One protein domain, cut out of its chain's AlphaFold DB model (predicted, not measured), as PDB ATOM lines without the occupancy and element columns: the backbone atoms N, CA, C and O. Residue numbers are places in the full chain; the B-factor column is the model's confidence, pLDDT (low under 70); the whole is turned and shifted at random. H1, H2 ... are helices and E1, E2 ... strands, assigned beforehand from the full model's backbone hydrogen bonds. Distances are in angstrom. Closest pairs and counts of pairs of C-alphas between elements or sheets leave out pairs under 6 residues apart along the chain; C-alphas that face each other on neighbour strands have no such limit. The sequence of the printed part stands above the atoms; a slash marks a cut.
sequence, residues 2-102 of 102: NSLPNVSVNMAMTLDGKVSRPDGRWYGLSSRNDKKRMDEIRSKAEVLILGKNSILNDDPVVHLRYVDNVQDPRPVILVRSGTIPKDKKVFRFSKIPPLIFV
ATOM      1  N   ASN A   2      13.623 -60.953  64.252       63.19
ATOM      2  CA  ASN A   2      14.257 -61.176  62.950       63.19
ATOM      3  C   ASN A   2      15.766 -60.973  63.127       63.19
ATOM      4  O   ASN A   2      16.179 -59.927  63.613       63.19
ATOM      5  N   SER A   3      16.571 -61.969  62.766       86.56
ATOM      6  CA  SER A   3      18.040 -61.935  62.866       86.56
ATOM      7  C   SER A   3      18.712 -61.180  61.713       86.56
ATOM      8  O   SER A   3      19.937 -61.119  61.646       86.56
ATOM      9  N   LEU A   4      17.922 -60.633  60.788       91.69
ATOM     10  CA  LEU A   4      18.412 -59.917  59.619       91.69
ATOM     11  C   LEU A   4      18.510 -58.411  59.898       91.69
ATOM     12  O   LEU A   4      17.634 -57.860  60.570       91.69
ATOM     13  N   PRO A   5      19.540 -57.732  59.361       92.75
ATOM     14  CA  PRO A   5      19.693 -56.292  59.519       92.75
ATOM     15  C   PRO A   5      18.564 -55.530  58.815       92.75
ATOM     16  O   PRO A   5      18.027 -55.974  57.798       92.75
ATOM     17  N   ASN A   6      18.233 -54.343  59.326       94.62
ATOM     18  CA  ASN A   6      17.381 -53.404  58.603       94.62
ATOM     19  C   ASN A   6      18.177 -52.797  57.438       94.62
ATOM     20  O   ASN A   6      19.282 -52.290  57.635       94.62
ATOM     21  N   VAL A   7      17.618 -52.854  56.230       95.50
ATOM     22  CA  VAL A   7      18.267 -52.345  55.021       95.50
ATOM     23  C   VAL A   7      17.439 -51.206  54.449       95.50
ATOM     24  O   VAL A   7      16.255 -51.367  54.159       95.50
ATOM     25  N   SER A   8      18.091 -50.064  54.238       95.44
ATOM     26  CA  SER A   8      17.518 -48.921  53.533       95.44
ATOM     27  C   SER A   8      18.305 -48.631  52.260       95.44
ATOM     28  O   SER A   8      19.513 -48.864  52.187       95.44
ATOM     29  N   VAL A   9      17.610 -48.125  51.242       95.31
ATOM     30  CA  VAL A   9      18.211 -47.740  49.964       95.31
ATOM     31  C   VAL A   9      17.864 -46.287  49.682       95.31
ATOM     32  O   VAL A   9      16.699 -45.899  49.713       95.31
ATOM     33  N   ASN A  10      18.889 -45.483  49.406       93.31
ATOM     34  CA  ASN A  10      18.747 -44.091  48.995       93.31
ATOM     35  C   ASN A  10      19.205 -43.946  47.540       93.31
ATOM     36  O   ASN A  10      20.289 -44.418  47.194       93.31
ATOM     37  N   MET A  11      18.404 -43.290  46.700       91.81
ATOM     38  CA  MET A  11      18.687 -43.124  45.273       91.81
ATOM     39  C   MET A  11      18.452 -41.681  44.830       91.81
ATOM     40  O   MET A  11      17.457 -41.066  45.199       91.81
ATOM     41  N   ALA A  12      19.350 -41.175  43.985       91.25
ATOM     42  CA  ALA A  12      19.155 -39.950  43.218       91.25
ATOM     43  C   ALA A  12      19.058 -40.320  41.734       91.25
ATOM     44  O   ALA A  12      19.907 -41.055  41.227       91.25
ATOM     45  N   MET A  13      18.029 -39.824  41.053       93.94
ATOM     46  CA  MET A  13      17.739 -40.153  39.658       93.94
ATOM     47  C   MET A  13      17.151 -38.952  38.919       93.94
ATOM     48  O   MET A  13      16.644 -38.018  39.542       93.94
ATOM     49  N   THR A  14      17.244 -38.965  37.592       93.19
ATOM     50  CA  THR A  14      16.510 -38.034  36.728       93.19
ATOM     51  C   THR A  14      15.003 -38.283  36.819       93.19
ATOM     52  O   THR A  14      14.563 -39.320  37.319       93.19
ATOM     53  N   LEU A  15      14.196 -37.352  36.298       93.81
ATOM     54  CA  LEU A  15      12.733 -37.482  36.288       93.81
ATOM     55  C   LEU A  15      12.251 -38.740  35.539       93.81
ATOM     56  O   LEU A  15      11.259 -39.343  35.927       93.81
ATOM     57  N   ASP A  16      12.980 -39.163  34.505       94.38
ATOM     58  CA  ASP A  16      12.735 -40.388  33.733       94.38
ATOM     59  C   ASP A  16      13.451 -41.635  34.302       94.38
ATOM     60  O   ASP A  16      13.549 -42.669  33.637       94.38
ATOM     61  N   GLY A  17      13.962 -41.559  35.538       93.62
ATOM     62  CA  GLY A  17      14.456 -42.711  36.296       93.62
ATOM     63  C   GLY A  17      15.884 -43.162  35.978       93.62
ATOM     64  O   GLY A  17      16.244 -44.306  36.257       93.62
ATOM     65  N   LYS A  18      16.730 -42.307  35.393       92.25
ATOM     66  CA  LYS A  18      18.136 -42.636  35.097       92.25
ATOM     67  C   LYS A  18      19.043 -42.263  36.266       92.25
ATOM     68  O   LYS A  18      18.978 -41.156  36.793       92.25
ATOM     69  N   VAL A  19      19.941 -43.176  36.636       90.69
ATOM     70  CA  VAL A  19      20.889 -43.005  37.761       90.69
ATOM     71  C   VAL A  19      22.332 -42.743  37.314       90.69
ATOM     72  O   VAL A  19      23.128 -42.195  38.072       90.69
ATOM     73  N   SER A  20      22.670 -43.081  36.068       89.31
ATOM     74  CA  SER A  20      23.991 -42.865  35.474       89.31
ATOM     75  C   SER A  20      23.882 -42.476  34.005       89.31
ATOM     76  O   SER A  20      22.916 -42.822  33.314       89.31
ATOM     77  N   ARG A  21      24.890 -41.753  33.523       86.88
ATOM     78  CA  ARG A  21      25.047 -41.409  32.111       86.88
ATOM     79  C   ARG A  21      25.328 -42.673  31.280       86.88
ATOM     80  O   ARG A  21      25.795 -43.669  31.839       86.88
ATOM     81  N   PRO A  22      25.101 -42.641  29.952       89.38
ATOM     82  CA  PRO A  22      25.450 -43.754  29.062       89.38
ATOM     83  C   PRO A  22      26.937 -44.142  29.094       89.38
ATOM     84  O   PRO A  22      27.269 -45.298  28.866       89.38
ATOM     85  N   ASP A  23      27.826 -43.199  29.421       87.50
ATOM     86  CA  ASP A  23      29.267 -43.429  29.606       87.50
ATOM     87  C   ASP A  23      29.629 -43.990  31.001       87.50
ATOM     88  O   ASP A  23      30.805 -44.117  31.340       87.50
ATOM     89  N   GLY A  24      28.627 -44.305  31.830       81.94
ATOM     90  CA  GLY A  24      28.794 -44.860  33.172       81.94
ATOM     91  C   GLY A  24      29.148 -43.839  34.254       81.94
ATOM     92  O   GLY A  24      29.299 -44.231  35.413       81.94
ATOM     93  N   ARG A  25      29.265 -42.546  33.921       81.25
ATOM     94  CA  ARG A  25      29.564 -41.489  34.898       81.25
ATOM     95  C   ARG A  25      28.308 -41.005  35.616       81.25
ATOM     96  O   ARG A  25      27.193 -41.057  35.091       81.25
ATOM     97  N   TRP A  26      28.492 -40.469  36.817       80.69
ATOM     98  CA  TRP A  26      27.420 -39.816  37.557       80.69
ATOM     99  C   TRP A  26      26.953 -38.517  36.873       80.69
ATOM    100  O   TRP A  26      27.757 -37.730  36.373       80.69
ATOM    101  N   TYR A  27      25.638 -38.274  36.872       78.81
ATOM    102  CA  TYR A  27      25.013 -37.078  36.286       78.81
ATOM    103  C   TYR A  27      25.275 -35.779  37.067       78.81
ATOM    104  O   TYR A  27      25.043 -34.701  36.529       78.81
ATOM    105  N   GLY A  28      25.712 -35.848  38.329       83.38
ATOM    106  CA  GLY A  28      25.849 -34.656  39.175       83.38
ATOM    107  C   GLY A  28      24.516 -34.083  39.676       83.38
ATOM    108  O   GLY A  28      24.450 -32.900  39.991       83.38
ATOM    109  N   LEU A  29      23.460 -34.905  39.753       83.19
ATOM    110  CA  LEU A  29      22.085 -34.466  40.061       83.19
ATOM    111  C   LEU A  29      21.908 -33.885  41.468       83.19
ATOM    112  O   LEU A  29      21.023 -33.066  41.687       83.19
ATOM    113  N   SER A  30      22.702 -34.340  42.438       88.25
ATOM    114  CA  SER A  30      22.453 -34.036  43.848       88.25
ATOM    115  C   SER A  30      22.894 -32.622  44.216       88.25
ATOM    116  O   SER A  30      24.091 -32.300  44.213       88.25
ATOM    117  N   SER A  31      21.924 -31.811  44.630       93.06
ATOM    118  CA  SER A  31      22.125 -30.492  45.220       93.06
ATOM    119  C   SER A  31      22.828 -30.576  46.581       93.06
ATOM    120  O   SER A  31      23.077 -31.648  47.143       93.06
ATOM    121  N   ARG A  32      23.150 -29.416  47.162       94.12
ATOM    122  CA  ARG A  32      23.668 -29.348  48.536       94.12
ATOM    123  C   ARG A  32      22.665 -29.904  49.554       94.12
ATOM    124  O   ARG A  32      23.078 -30.613  50.468       94.12
ATOM    125  N   ASN A  33      21.375 -29.622  49.373       95.44
ATOM    126  CA  ASN A  33      20.321 -30.108  50.265       95.44
ATOM    127  C   ASN A  33      20.188 -31.634  50.184       95.44
ATOM    128  O   ASN A  33      20.070 -32.287  51.218       95.44
ATOM    129  N   ASP A  34      20.322 -32.209  48.986       94.50
ATOM    130  CA  ASP A  34      20.316 -33.666  48.803       94.50
ATOM    131  C   ASP A  34      21.491 -34.327  49.525       94.50
ATOM    132  O   ASP A  34      21.326 -35.358  50.173       94.50
ATOM    133  N   LYS A  35      22.681 -33.717  49.463       93.12
ATOM    134  CA  LYS A  35      23.870 -34.226  50.164       93.12
ATOM    135  C   LYS A  35      23.717 -34.147  51.684       93.12
ATOM    136  O   LYS A  35      24.117 -35.083  52.365       93.12
ATOM    137  N   LYS A  36      23.101 -33.081  52.207       95.62
ATOM    138  CA  LYS A  36      22.781 -32.974  53.639       95.62
ATOM    139  C   LYS A  36      21.809 -34.074  54.073       95.62
ATOM    140  O   LYS A  36      22.103 -34.808  55.009       95.62
ATOM    141  N   ARG A  37      20.710 -34.255  53.336       95.75
ATOM    142  CA  ARG A  37      19.734 -35.322  53.603       95.75
ATOM    143  C   ARG A  37      20.361 -36.715  53.512       95.75
ATOM    144  O   ARG A  37      20.047 -37.592  54.309       95.75
ATOM    145  N   MET A  38      21.245 -36.936  52.541       95.19
ATOM    146  CA  MET A  38      21.978 -38.194  52.407       95.19
ATOM    147  C   MET A  38      22.830 -38.482  53.647       95.19
ATOM    148  O   MET A  38      22.833 -39.619  54.113       95.19
ATOM    149  N   ASP A  39      23.515 -37.479  54.194       95.94
ATOM    150  CA  ASP A  39      24.302 -37.639  55.419       95.94
ATOM    151  C   ASP A  39      23.410 -37.931  56.634       95.94
ATOM    152  O   ASP A  39      23.724 -38.840  57.394       95.94
ATOM    153  N   GLU A  40      22.262 -37.261  56.772       95.88
ATOM    154  CA  GLU A  40      21.266 -37.545  57.825       95.88
ATOM    155  C   GLU A  40      20.675 -38.965  57.735       95.88
ATOM    156  O   GLU A  40      20.292 -39.559  58.743       95.88
ATOM    157  N   ILE A  41      20.560 -39.524  56.527       95.62
ATOM    158  CA  ILE A  41      20.141 -40.921  56.334       95.62
ATOM    159  C   ILE A  41      21.281 -41.861  56.735       95.62
ATOM    160  O   ILE A  41      21.064 -42.810  57.486       95.62
ATOM    161  N   ARG A  42      22.502 -41.593  56.258       95.88
ATOM    162  CA  ARG A  42      23.687 -42.415  56.546       95.88
ATOM    163  C   ARG A  42      24.073 -42.398  58.023       95.88
ATOM    164  O   ARG A  42      24.567 -43.404  58.510       95.88
ATOM    165  N   SER A  43      23.803 -41.306  58.738       96.19
ATOM    166  CA  SER A  43      24.087 -41.162  60.171       96.19
ATOM    167  C   SER A  43      23.265 -42.103  61.056       96.19
ATOM    168  O   SER A  43      23.564 -42.251  62.235       96.19
ATOM    169  N   LYS A  44      22.206 -42.711  60.510       95.38
ATOM    170  CA  LYS A  44      21.351 -43.684  61.205       95.38
ATOM    171  C   LYS A  44      21.773 -45.130  60.952       95.38
ATOM    172  O   LYS A  44      21.172 -46.036  61.519       95.38
ATOM    173  N   ALA A  45      22.740 -45.351  60.066       95.81
ATOM    174  CA  ALA A  45      23.199 -46.674  59.681       95.81
ATOM    175  C   ALA A  45      24.541 -46.993  60.346       95.81
ATOM    176  O   ALA A  45      25.423 -46.146  60.432       95.81
ATOM    177  N   GLU A  46      24.725 -48.246  60.749       95.50
ATOM    178  CA  GLU A  46      26.020 -48.743  61.237       95.50
ATOM    179  C   GLU A  46      26.980 -49.067  60.081       95.50
ATOM    180  O   GLU A  46      28.204 -49.040  60.230       95.50
ATOM    181  N   VAL A  47      26.420 -49.372  58.905       96.44
ATOM    182  CA  VAL A  47      27.139 -49.857  57.725       96.44
ATOM    183  C   VAL A  47      26.706 -49.093  56.477       96.44
ATOM    184  O   VAL A  47      25.523 -48.833  56.268       96.44
ATOM    185  N   LEU A  48      27.673 -48.797  55.606       97.12
ATOM    186  CA  LEU A  48      27.446 -48.255  54.269       97.12
ATOM    187  C   LEU A  48      27.915 -49.261  53.215       97.12
ATOM    188  O   LEU A  48      29.112 -49.514  53.080       97.12
ATOM    189  N   ILE A  49      26.976 -49.815  52.447       97.19
ATOM    190  CA  ILE A  49      27.278 -50.804  51.407       97.19
ATOM    191  C   ILE A  49      27.661 -50.103  50.101       97.19
ATOM    192  O   ILE A  49      26.964 -49.200  49.637       97.19
ATOM    193  N   LEU A  50      28.765 -50.536  49.496       96.31
ATOM    194  CA  LEU A  50      29.310 -49.985  48.257       96.31
ATOM    195  C   LEU A  50      29.641 -51.111  47.274       96.31
ATOM    196  O   LEU A  50      30.265 -52.107  47.632       96.31
ATOM    197  N   GLY A  51      29.268 -50.939  46.008       95.38
ATOM    198  CA  GLY A  51      29.702 -51.831  44.934       95.38
ATOM    199  C   GLY A  51      31.056 -51.413  44.357       95.38
ATOM    200  O   GLY A  51      31.357 -50.219  44.272       95.38
ATOM    201  N   LYS A  52      31.844 -52.387  43.874       94.81
ATOM    202  CA  LYS A  52      33.117 -52.133  43.168       94.81
ATOM    203  C   LYS A  52      33.002 -51.023  42.114       94.81
ATOM    204  O   LYS A  52      33.807 -50.100  42.115       94.81
ATOM    205  N   ASN A  53      32.011 -51.096  41.224       91.94
ATOM    206  CA  ASN A  53      31.911 -50.163  40.095       91.94
ATOM    207  C   ASN A  53      31.644 -48.719  40.543       91.94
ATOM    208  O   ASN A  53      32.223 -47.802  39.972       91.94
ATOM    209  N   SER A  54      30.862 -48.515  41.605       91.94
ATOM    210  CA  SER A  54      30.664 -47.184  42.195       91.94
ATOM    211  C   SER A  54      31.972 -46.618  42.753       91.94
ATOM    212  O   SER A  54      32.273 -45.447  42.572       91.94
ATOM    213  N   ILE A  55      32.817 -47.449  43.373       94.38
ATOM    214  CA  ILE A  55      34.139 -47.006  43.848       94.38
ATOM    215  C   ILE A  55      35.063 -46.654  42.675       94.38
ATOM    216  O   ILE A  55      35.820 -45.684  42.743       94.38
ATOM    217  N   LEU A  56      35.021 -47.429  41.591       92.88
ATOM    218  CA  LEU A  56      35.855 -47.172  40.420       92.88
ATOM    219  C   LEU A  56      35.449 -45.881  39.702       92.88
ATOM    220  O   LEU A  56      36.339 -45.082  39.402       92.88
ATOM    221  N   ASN A  57      34.146 -45.676  39.494       90.75
ATOM    222  CA  ASN A  57      33.606 -44.585  38.685       90.75
ATOM    223  C   ASN A  57      33.410 -43.282  39.470       90.75
ATOM    224  O   ASN A  57      33.692 -42.213  38.933       90.75
ATOM    225  N   ASP A  58      32.971 -43.361  40.730       90.00
ATOM    226  CA  ASP A  58      32.605 -42.180  41.525       90.00
ATOM    227  C   ASP A  58      33.650 -41.833  42.592       90.00
ATOM    228  O   ASP A  58      33.712 -40.691  43.051       90.00
ATOM    229  N   ASP A  59      34.467 -42.813  43.000       93.44
ATOM    230  CA  ASP A  59      35.497 -42.685  44.038       93.44
ATOM    231  C   ASP A  59      35.005 -41.877  45.265       93.44
ATOM    232  O   ASP A  59      35.527 -40.789  45.567       93.44
ATOM    233  N   PRO A  60      33.934 -42.351  45.941       92.25
ATOM    234  CA  PRO A  60      33.211 -41.563  46.927       92.25
ATOM    235  C   PRO A  60      33.982 -41.431  48.243       92.25
ATOM    236  O   PRO A  60      34.735 -42.312  48.657       92.25
ATOM    237  N   VAL A  61      33.722 -40.331  48.950       92.88
ATOM    238  CA  VAL A  61      34.097 -40.175  50.360       92.88
ATOM    239  C   VAL A  61      32.940 -40.679  51.218       92.88
ATOM    240  O   VAL A  61      31.795 -40.285  50.995       92.88
ATOM    241  N   VAL A  62      33.240 -41.547  52.184       93.75
ATOM    242  CA  VAL A  62      32.242 -42.137  53.095       93.75
ATOM    243  C   VAL A  62      32.027 -41.322  54.371       93.75
ATOM    244  O   VAL A  62      31.029 -41.523  55.051       93.75
ATOM    245  N   HIS A  63      32.948 -40.403  54.676       93.50
ATOM    246  CA  HIS A  63      32.857 -39.512  55.826       93.50
ATOM    247  C   HIS A  63      31.652 -38.569  55.704       93.50
ATOM    248  O   HIS A  63      31.469 -37.927  54.660       93.50
ATOM    249  N   LEU A  64      30.863 -38.486  56.776       94.75
ATOM    250  CA  LEU A  64      29.716 -37.593  56.902       94.75
ATOM    251  C   LEU A  64      30.193 -36.150  57.099       94.75
ATOM    252  O   LEU A  64      31.065 -35.884  57.920       94.75
ATOM    253  N   ARG A  65      29.638 -35.211  56.329       93.06
ATOM    254  CA  ARG A  65      30.070 -33.802  56.283       93.06
ATOM    255  C   ARG A  65      29.065 -32.830  56.886       93.06
ATOM    256  O   ARG A  65      29.455 -31.725  57.241       93.06
ATOM    257  N   TYR A  66      27.782 -33.190  56.905       94.62
ATOM    258  CA  TYR A  66      26.690 -32.286  57.295       94.62
ATOM    259  C   TYR A  66      25.989 -32.670  58.604       94.62
ATOM    260  O   TYR A  66      24.941 -32.104  58.917       94.62
ATOM    261  N   VAL A  67      26.543 -33.627  59.346       93.88
ATOM    262  CA  VAL A  67      26.063 -34.056  60.663       93.88
ATOM    263  C   VAL A  67      27.239 -34.101  61.629       93.88
ATOM    264  O   VAL A  67      28.262 -34.725  61.346       93.88
ATOM    265  N   ASP A  68      27.083 -33.428  62.763       91.00
ATOM    266  CA  ASP A  68      28.122 -33.305  63.781       91.00
ATOM    267  C   ASP A  68      27.967 -34.381  64.859       91.00
ATOM    268  O   ASP A  68      26.860 -34.829  65.154       91.00
ATOM    269  N   ASN A  69      29.083 -34.765  65.487       87.81
ATOM    270  CA  ASN A  69      29.126 -35.691  66.629       87.81
ATOM    271  C   ASN A  69      28.523 -37.088  66.376       87.81
ATOM    272  O   ASN A  69      28.111 -37.762  67.319       87.81
ATOM    273  N   VAL A  70      28.507 -37.550  65.121       91.88
ATOM    274  CA  VAL A  70      28.093 -38.915  64.757       91.88
ATOM    275  C   VAL A  70      29.281 -39.704  64.205       91.88
ATOM    276  O   VAL A  70      30.156 -39.159  63.529       91.88
ATOM    277  N   GLN A  71      29.326 -41.001  64.508       91.50
ATOM    278  CA  GLN A  71      30.316 -41.912  63.946       91.50
ATOM    279  C   GLN A  71      30.004 -42.203  62.472       91.50
ATOM    280  O   GLN A  71      28.856 -42.432  62.102       91.50
ATOM    281  N   ASP A  72      31.038 -42.222  61.628       95.19
ATOM    282  CA  ASP A  72      30.867 -42.612  60.229       95.19
ATOM    283  C   ASP A  72      30.474 -44.099  60.130       95.19
ATOM    284  O   ASP A  72      31.092 -44.930  60.807       95.19
ATOM    285  N   PRO A  73      29.514 -44.466  59.259       96.38
ATOM    286  CA  PRO A  73      29.160 -45.864  59.042       96.38
ATOM    287  C   PRO A  73      30.356 -46.640  58.486       96.38
ATOM    288  O   PRO A  73      31.100 -46.145  57.630       96.38
ATOM    289  N   ARG A  74      30.532 -47.893  58.921       97.38
ATOM    290  CA  ARG A  74      31.611 -48.744  58.405       97.38
ATOM    291  C   ARG A  74      31.348 -49.077  56.933       97.38
ATOM    292  O   ARG A  74      30.288 -49.622  56.620       97.38
ATOM    293  N   PRO A  75      32.301 -48.836  56.017       97.44
ATOM    294  CA  PRO A  75      32.127 -49.241  54.631       97.44
ATOM    295  C   PRO A  75      32.174 -50.765  54.501       97.44
ATOM    296  O   PRO A  75      33.105 -51.410  54.985       97.44
ATOM    297  N   VAL A  76      31.191 -51.330  53.808       97.75
ATOM    298  CA  VAL A  76      31.163 -52.733  53.386       97.75
ATOM    299  C   VAL A  76      31.170 -52.760  51.868       97.75
ATOM    300  O   VAL A  76      30.253 -52.264  51.215       97.75
ATOM    301  N   ILE A  77      32.233 -53.310  51.297       97.50
ATOM    302  CA  ILE A  77      32.486 -53.282  49.864       97.50
ATOM    303  C   ILE A  77      32.207 -54.659  49.272       97.50
ATOM    304  O   ILE A  77      32.812 -55.646  49.682       97.50
ATOM    305  N   LEU A  78      31.314 -54.706  48.284       96.94
ATOM    306  CA  LEU A  78      30.937 -55.926  47.574       96.94
ATOM    307  C   LEU A  78      31.705 -56.029  46.250       96.94
ATOM    308  O   LEU A  78      31.603 -55.152  45.379       96.94
ATOM    309  N   VAL A  79      32.470 -57.111  46.090       96.00
ATOM    310  CA  VAL A  79      33.405 -57.325  44.979       96.00
ATOM    311  C   VAL A  79      33.206 -58.702  44.358       96.00
ATOM    312  O   VAL A  79      33.936 -59.624  44.656       96.00
ATOM    313  N   ARG A  80      32.304 -58.833  43.381       92.19
ATOM    314  CA  ARG A  80      32.093 -60.124  42.692       92.19
ATOM    315  C   ARG A  80      33.369 -60.742  42.085       92.19
ATOM    316  O   ARG A  80      33.475 -61.956  41.971       92.19
ATOM    317  N   SER A  81      34.281 -59.915  41.569       90.56
ATOM    318  CA  SER A  81      35.541 -60.363  40.960       90.56
ATOM    319  C   SER A  81      36.542 -59.215  40.815       90.56
ATOM    320  O   SER A  81      36.155 -58.041  40.762       90.56
ATOM    321  N   GLY A  82      37.827 -59.550  40.673       88.50
ATOM    322  CA  GLY A  82      38.910 -58.588  40.453       88.50
ATOM    323  C   GLY A  82      39.330 -57.840  41.719       88.50
ATOM    324  O   GLY A  82      39.052 -58.271  42.834       88.50
ATOM    325  N   THR A  83      40.021 -56.715  41.541       90.88
ATOM    326  CA  THR A  83      40.592 -55.925  42.640       90.88
ATOM    327  C   THR A  83      40.086 -54.485  42.621       90.88
ATOM    328  O   THR A  83      39.561 -53.996  41.617       90.88
ATOM    329  N   ILE A  84      40.233 -53.801  43.756       94.25
ATOM    330  CA  ILE A  84      39.999 -52.361  43.875       94.25
ATOM    331  C   ILE A  84      41.354 -51.693  44.124       94.25
ATOM    332  O   ILE A  84      42.086 -52.147  45.009       94.25
ATOM    333  N   PRO A  85      41.703 -50.631  43.378       95.31
ATOM    334  CA  PRO A  85      42.912 -49.861  43.637       95.31
ATOM    335  C   PRO A  85      42.959 -49.346  45.085       95.31
ATOM    336  O   PRO A  85      41.976 -48.812  45.602       95.31
ATOM    337  N   LYS A  86      44.105 -49.520  45.754       94.00
ATOM    338  CA  LYS A  86      44.284 -49.164  47.177       94.00
ATOM    339  C   LYS A  86      44.289 -47.653  47.434       94.00
ATOM    340  O   LYS A  86      44.142 -47.226  48.572       94.00
ATOM    341  N   ASP A  87      44.458 -46.848  46.391       95.94
ATOM    342  CA  ASP A  87      44.505 -45.385  46.438       95.94
ATOM    343  C   ASP A  87      43.116 -44.721  46.472       95.94
ATOM    344  O   ASP A  87      43.022 -43.502  46.641       95.94
ATOM    345  N   LYS A  88      42.033 -45.503  46.361       97.12
ATOM    346  CA  LYS A  88      40.653 -44.999  46.400       97.12
ATOM    347  C   LYS A  88      40.311 -44.320  47.723       97.12
ATOM    348  O   LYS A  88      40.764 -44.721  48.800       97.12
ATOM    349  N   LYS A  89      39.439 -43.310  47.659       96.69
ATOM    350  CA  LYS A  89      39.051 -42.478  48.813       96.69
ATOM    351  C   LYS A  89      38.466 -43.282  49.963       96.69
ATOM    352  O   LYS A  89      38.718 -42.951  51.117       96.69
ATOM    353  N   VAL A  90      37.747 -44.361  49.658       96.19
ATOM    354  CA  VAL A  90      37.211 -45.277  50.671       96.19
ATOM    355  C   VAL A  90      38.310 -45.937  51.513       96.19
ATOM    356  O   VAL A  90      38.084 -46.209  52.683       96.19
ATOM    357  N   PHE A  91      39.516 -46.153  50.987       95.94
ATOM    358  CA  PHE A  91      40.629 -46.689  51.777       95.94
ATOM    359  C   PHE A  91      41.432 -45.592  52.470       95.94
ATOM    360  O   PHE A  91      41.930 -45.798  53.570       95.94
ATOM    361  N   ARG A  92      41.538 -44.412  51.846       95.06
ATOM    362  CA  ARG A  92      42.340 -43.298  52.371       95.06
ATOM    363  C   ARG A  92      41.665 -42.500  53.485       95.06
ATOM    364  O   ARG A  92      42.365 -41.973  54.340       95.06
ATOM    365  N   PHE A  93      40.340 -42.358  53.443       93.44
ATOM    366  CA  PHE A  93      39.606 -41.403  54.285       93.44
ATOM    367  C   PHE A  93      38.591 -42.045  55.234       93.44
ATOM    368  O   PHE A  93      37.931 -41.331  55.987       93.44
ATOM    369  N   SER A  94      38.435 -43.369  55.211       94.25
ATOM    370  CA  SER A  94      37.563 -44.040  56.174       94.25
ATOM    371  C   SER A  94      38.215 -44.053  57.550       94.25
ATOM    372  O   SER A  94      39.331 -44.541  57.704       94.25
ATOM    373  N   LYS A  95      37.496 -43.564  58.565       92.62
ATOM    374  CA  LYS A  95      37.950 -43.626  59.965       92.62
ATOM    375  C   LYS A  95      37.986 -45.053  60.509       92.62
ATOM    376  O   LYS A  95      38.733 -45.346  61.435       92.62
ATOM    377  N   ILE A  96      37.163 -45.930  59.940       93.75
ATOM    378  CA  ILE A  96      37.069 -47.343  60.294       93.75
ATOM    379  C   ILE A  96      37.475 -48.164  59.064       93.75
ATOM    380  O   ILE A  96      36.978 -47.866  57.973       93.75
ATOM    381  N   PRO A  97      38.338 -49.189  59.206       94.38
ATOM    382  CA  PRO A  97      38.745 -50.027  58.085       94.38
ATOM    383  C   PRO A  97      37.538 -50.621  57.334       94.38
ATOM    384  O   PRO A  97      36.664 -51.217  57.973       94.38
ATOM    385  N   PRO A  98      37.474 -50.478  55.995       96.44
ATOM    386  CA  PRO A  98      36.445 -51.120  55.185       96.44
ATOM    387  C   PRO A  98      36.495 -52.646  55.294       96.44
ATOM    388  O   PRO A  98      37.577 -53.234  55.292       96.44
ATOM    389  N   LEU A  99      35.330 -53.293  55.304       97.19
ATOM    390  CA  LEU A  99      35.225 -54.739  55.093       97.19
ATOM    391  C   LEU A  99      35.019 -55.012  53.607       97.19
ATOM    392  O   LEU A  99      34.240 -54.319  52.955       97.19
ATOM    393  N   ILE A 100      35.697 -56.025  53.078       95.88
ATOM    394  CA  ILE A 100      35.595 -56.416  51.670       95.88
ATOM    395  C   ILE A 100      35.047 -57.838  51.615       95.88
ATOM    396  O   ILE A 100      35.630 -58.745  52.203       95.88
ATOM    397  N   PHE A 101      33.941 -58.010  50.899       95.44
ATOM    398  CA  PHE A 101      33.338 -59.306  50.610       95.44
ATOM    399  C   PHE A 101      33.508 -59.594  49.123       95.44
ATOM    400  O   PHE A 101      33.136 -58.758  48.289       95.44
ATOM    401  N   VAL A 102      34.102 -60.748  48.819       87.38
ATOM    402  CA  VAL A 102      34.417 -61.206  47.460       87.38
ATOM    403  C   VAL A 102      33.484 -62.341  47.069       87.38
ATOM    404  O   VAL A 102      33.348 -63.263  47.901       87.38
TER     405      VAL A 102
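What this domain is: This is residues 2 to 102 of the 102 residues of the protein "Riboflavin biosynthesis protein RibD C-terminal domain protein" of Leptospira interrogans serovar Icterohaemorrhagiae str. Verdun HP (UniProt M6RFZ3). This domain has little regular structure: it is mostly loops, with a small parallel sheet, E1 E2 E3, which helices H2 and H3 graze; H1 is off the sheet. The 101 printed residues, 35 in named elements of mixed class, run H1 E1 H2 E2 H3 E3. It is compact, radius of gyration of the C-alphas 14.2 A, spanning 35 by 34 by 32 A.

How they stand to each other: H1, residues 32 to 42, is not on the sheet. E1, residues 47 to 51, is parallel to E2, residues 74 to 78, at 28 degrees; N 48 and O 74, 2.9 A apart, are within hydrogen-bond range. E2 is parallel to E3, residues 99 to 101, at 18 degrees; N 77 and O 99 are 2.8 A apart. H2, residues 52 to 58, and H3, residues 89 to 92, only graze the sheet, H3 only just on it with 5 pairs of C-alphas within 10 A. E1, H2, E2 and E2, H3, E3 are strand-helix-strand units, parallel neighbours with a helix between, with right-handed crossovers. In H1 and H2 every O i to N i+4 pair is within range; H3 is too short for one.

Where its parts are: H1, 15.3 A long, begins at C-alpha 32 (23.668, -29.348, 48.536); E3 ends at C-alpha 101 (33.338, -59.306, 50.610).

The domain as a whole: The printed part has no cut; the link H2 to E2 is long, 15 residues. Residue 2 alone is under pLDDT 70.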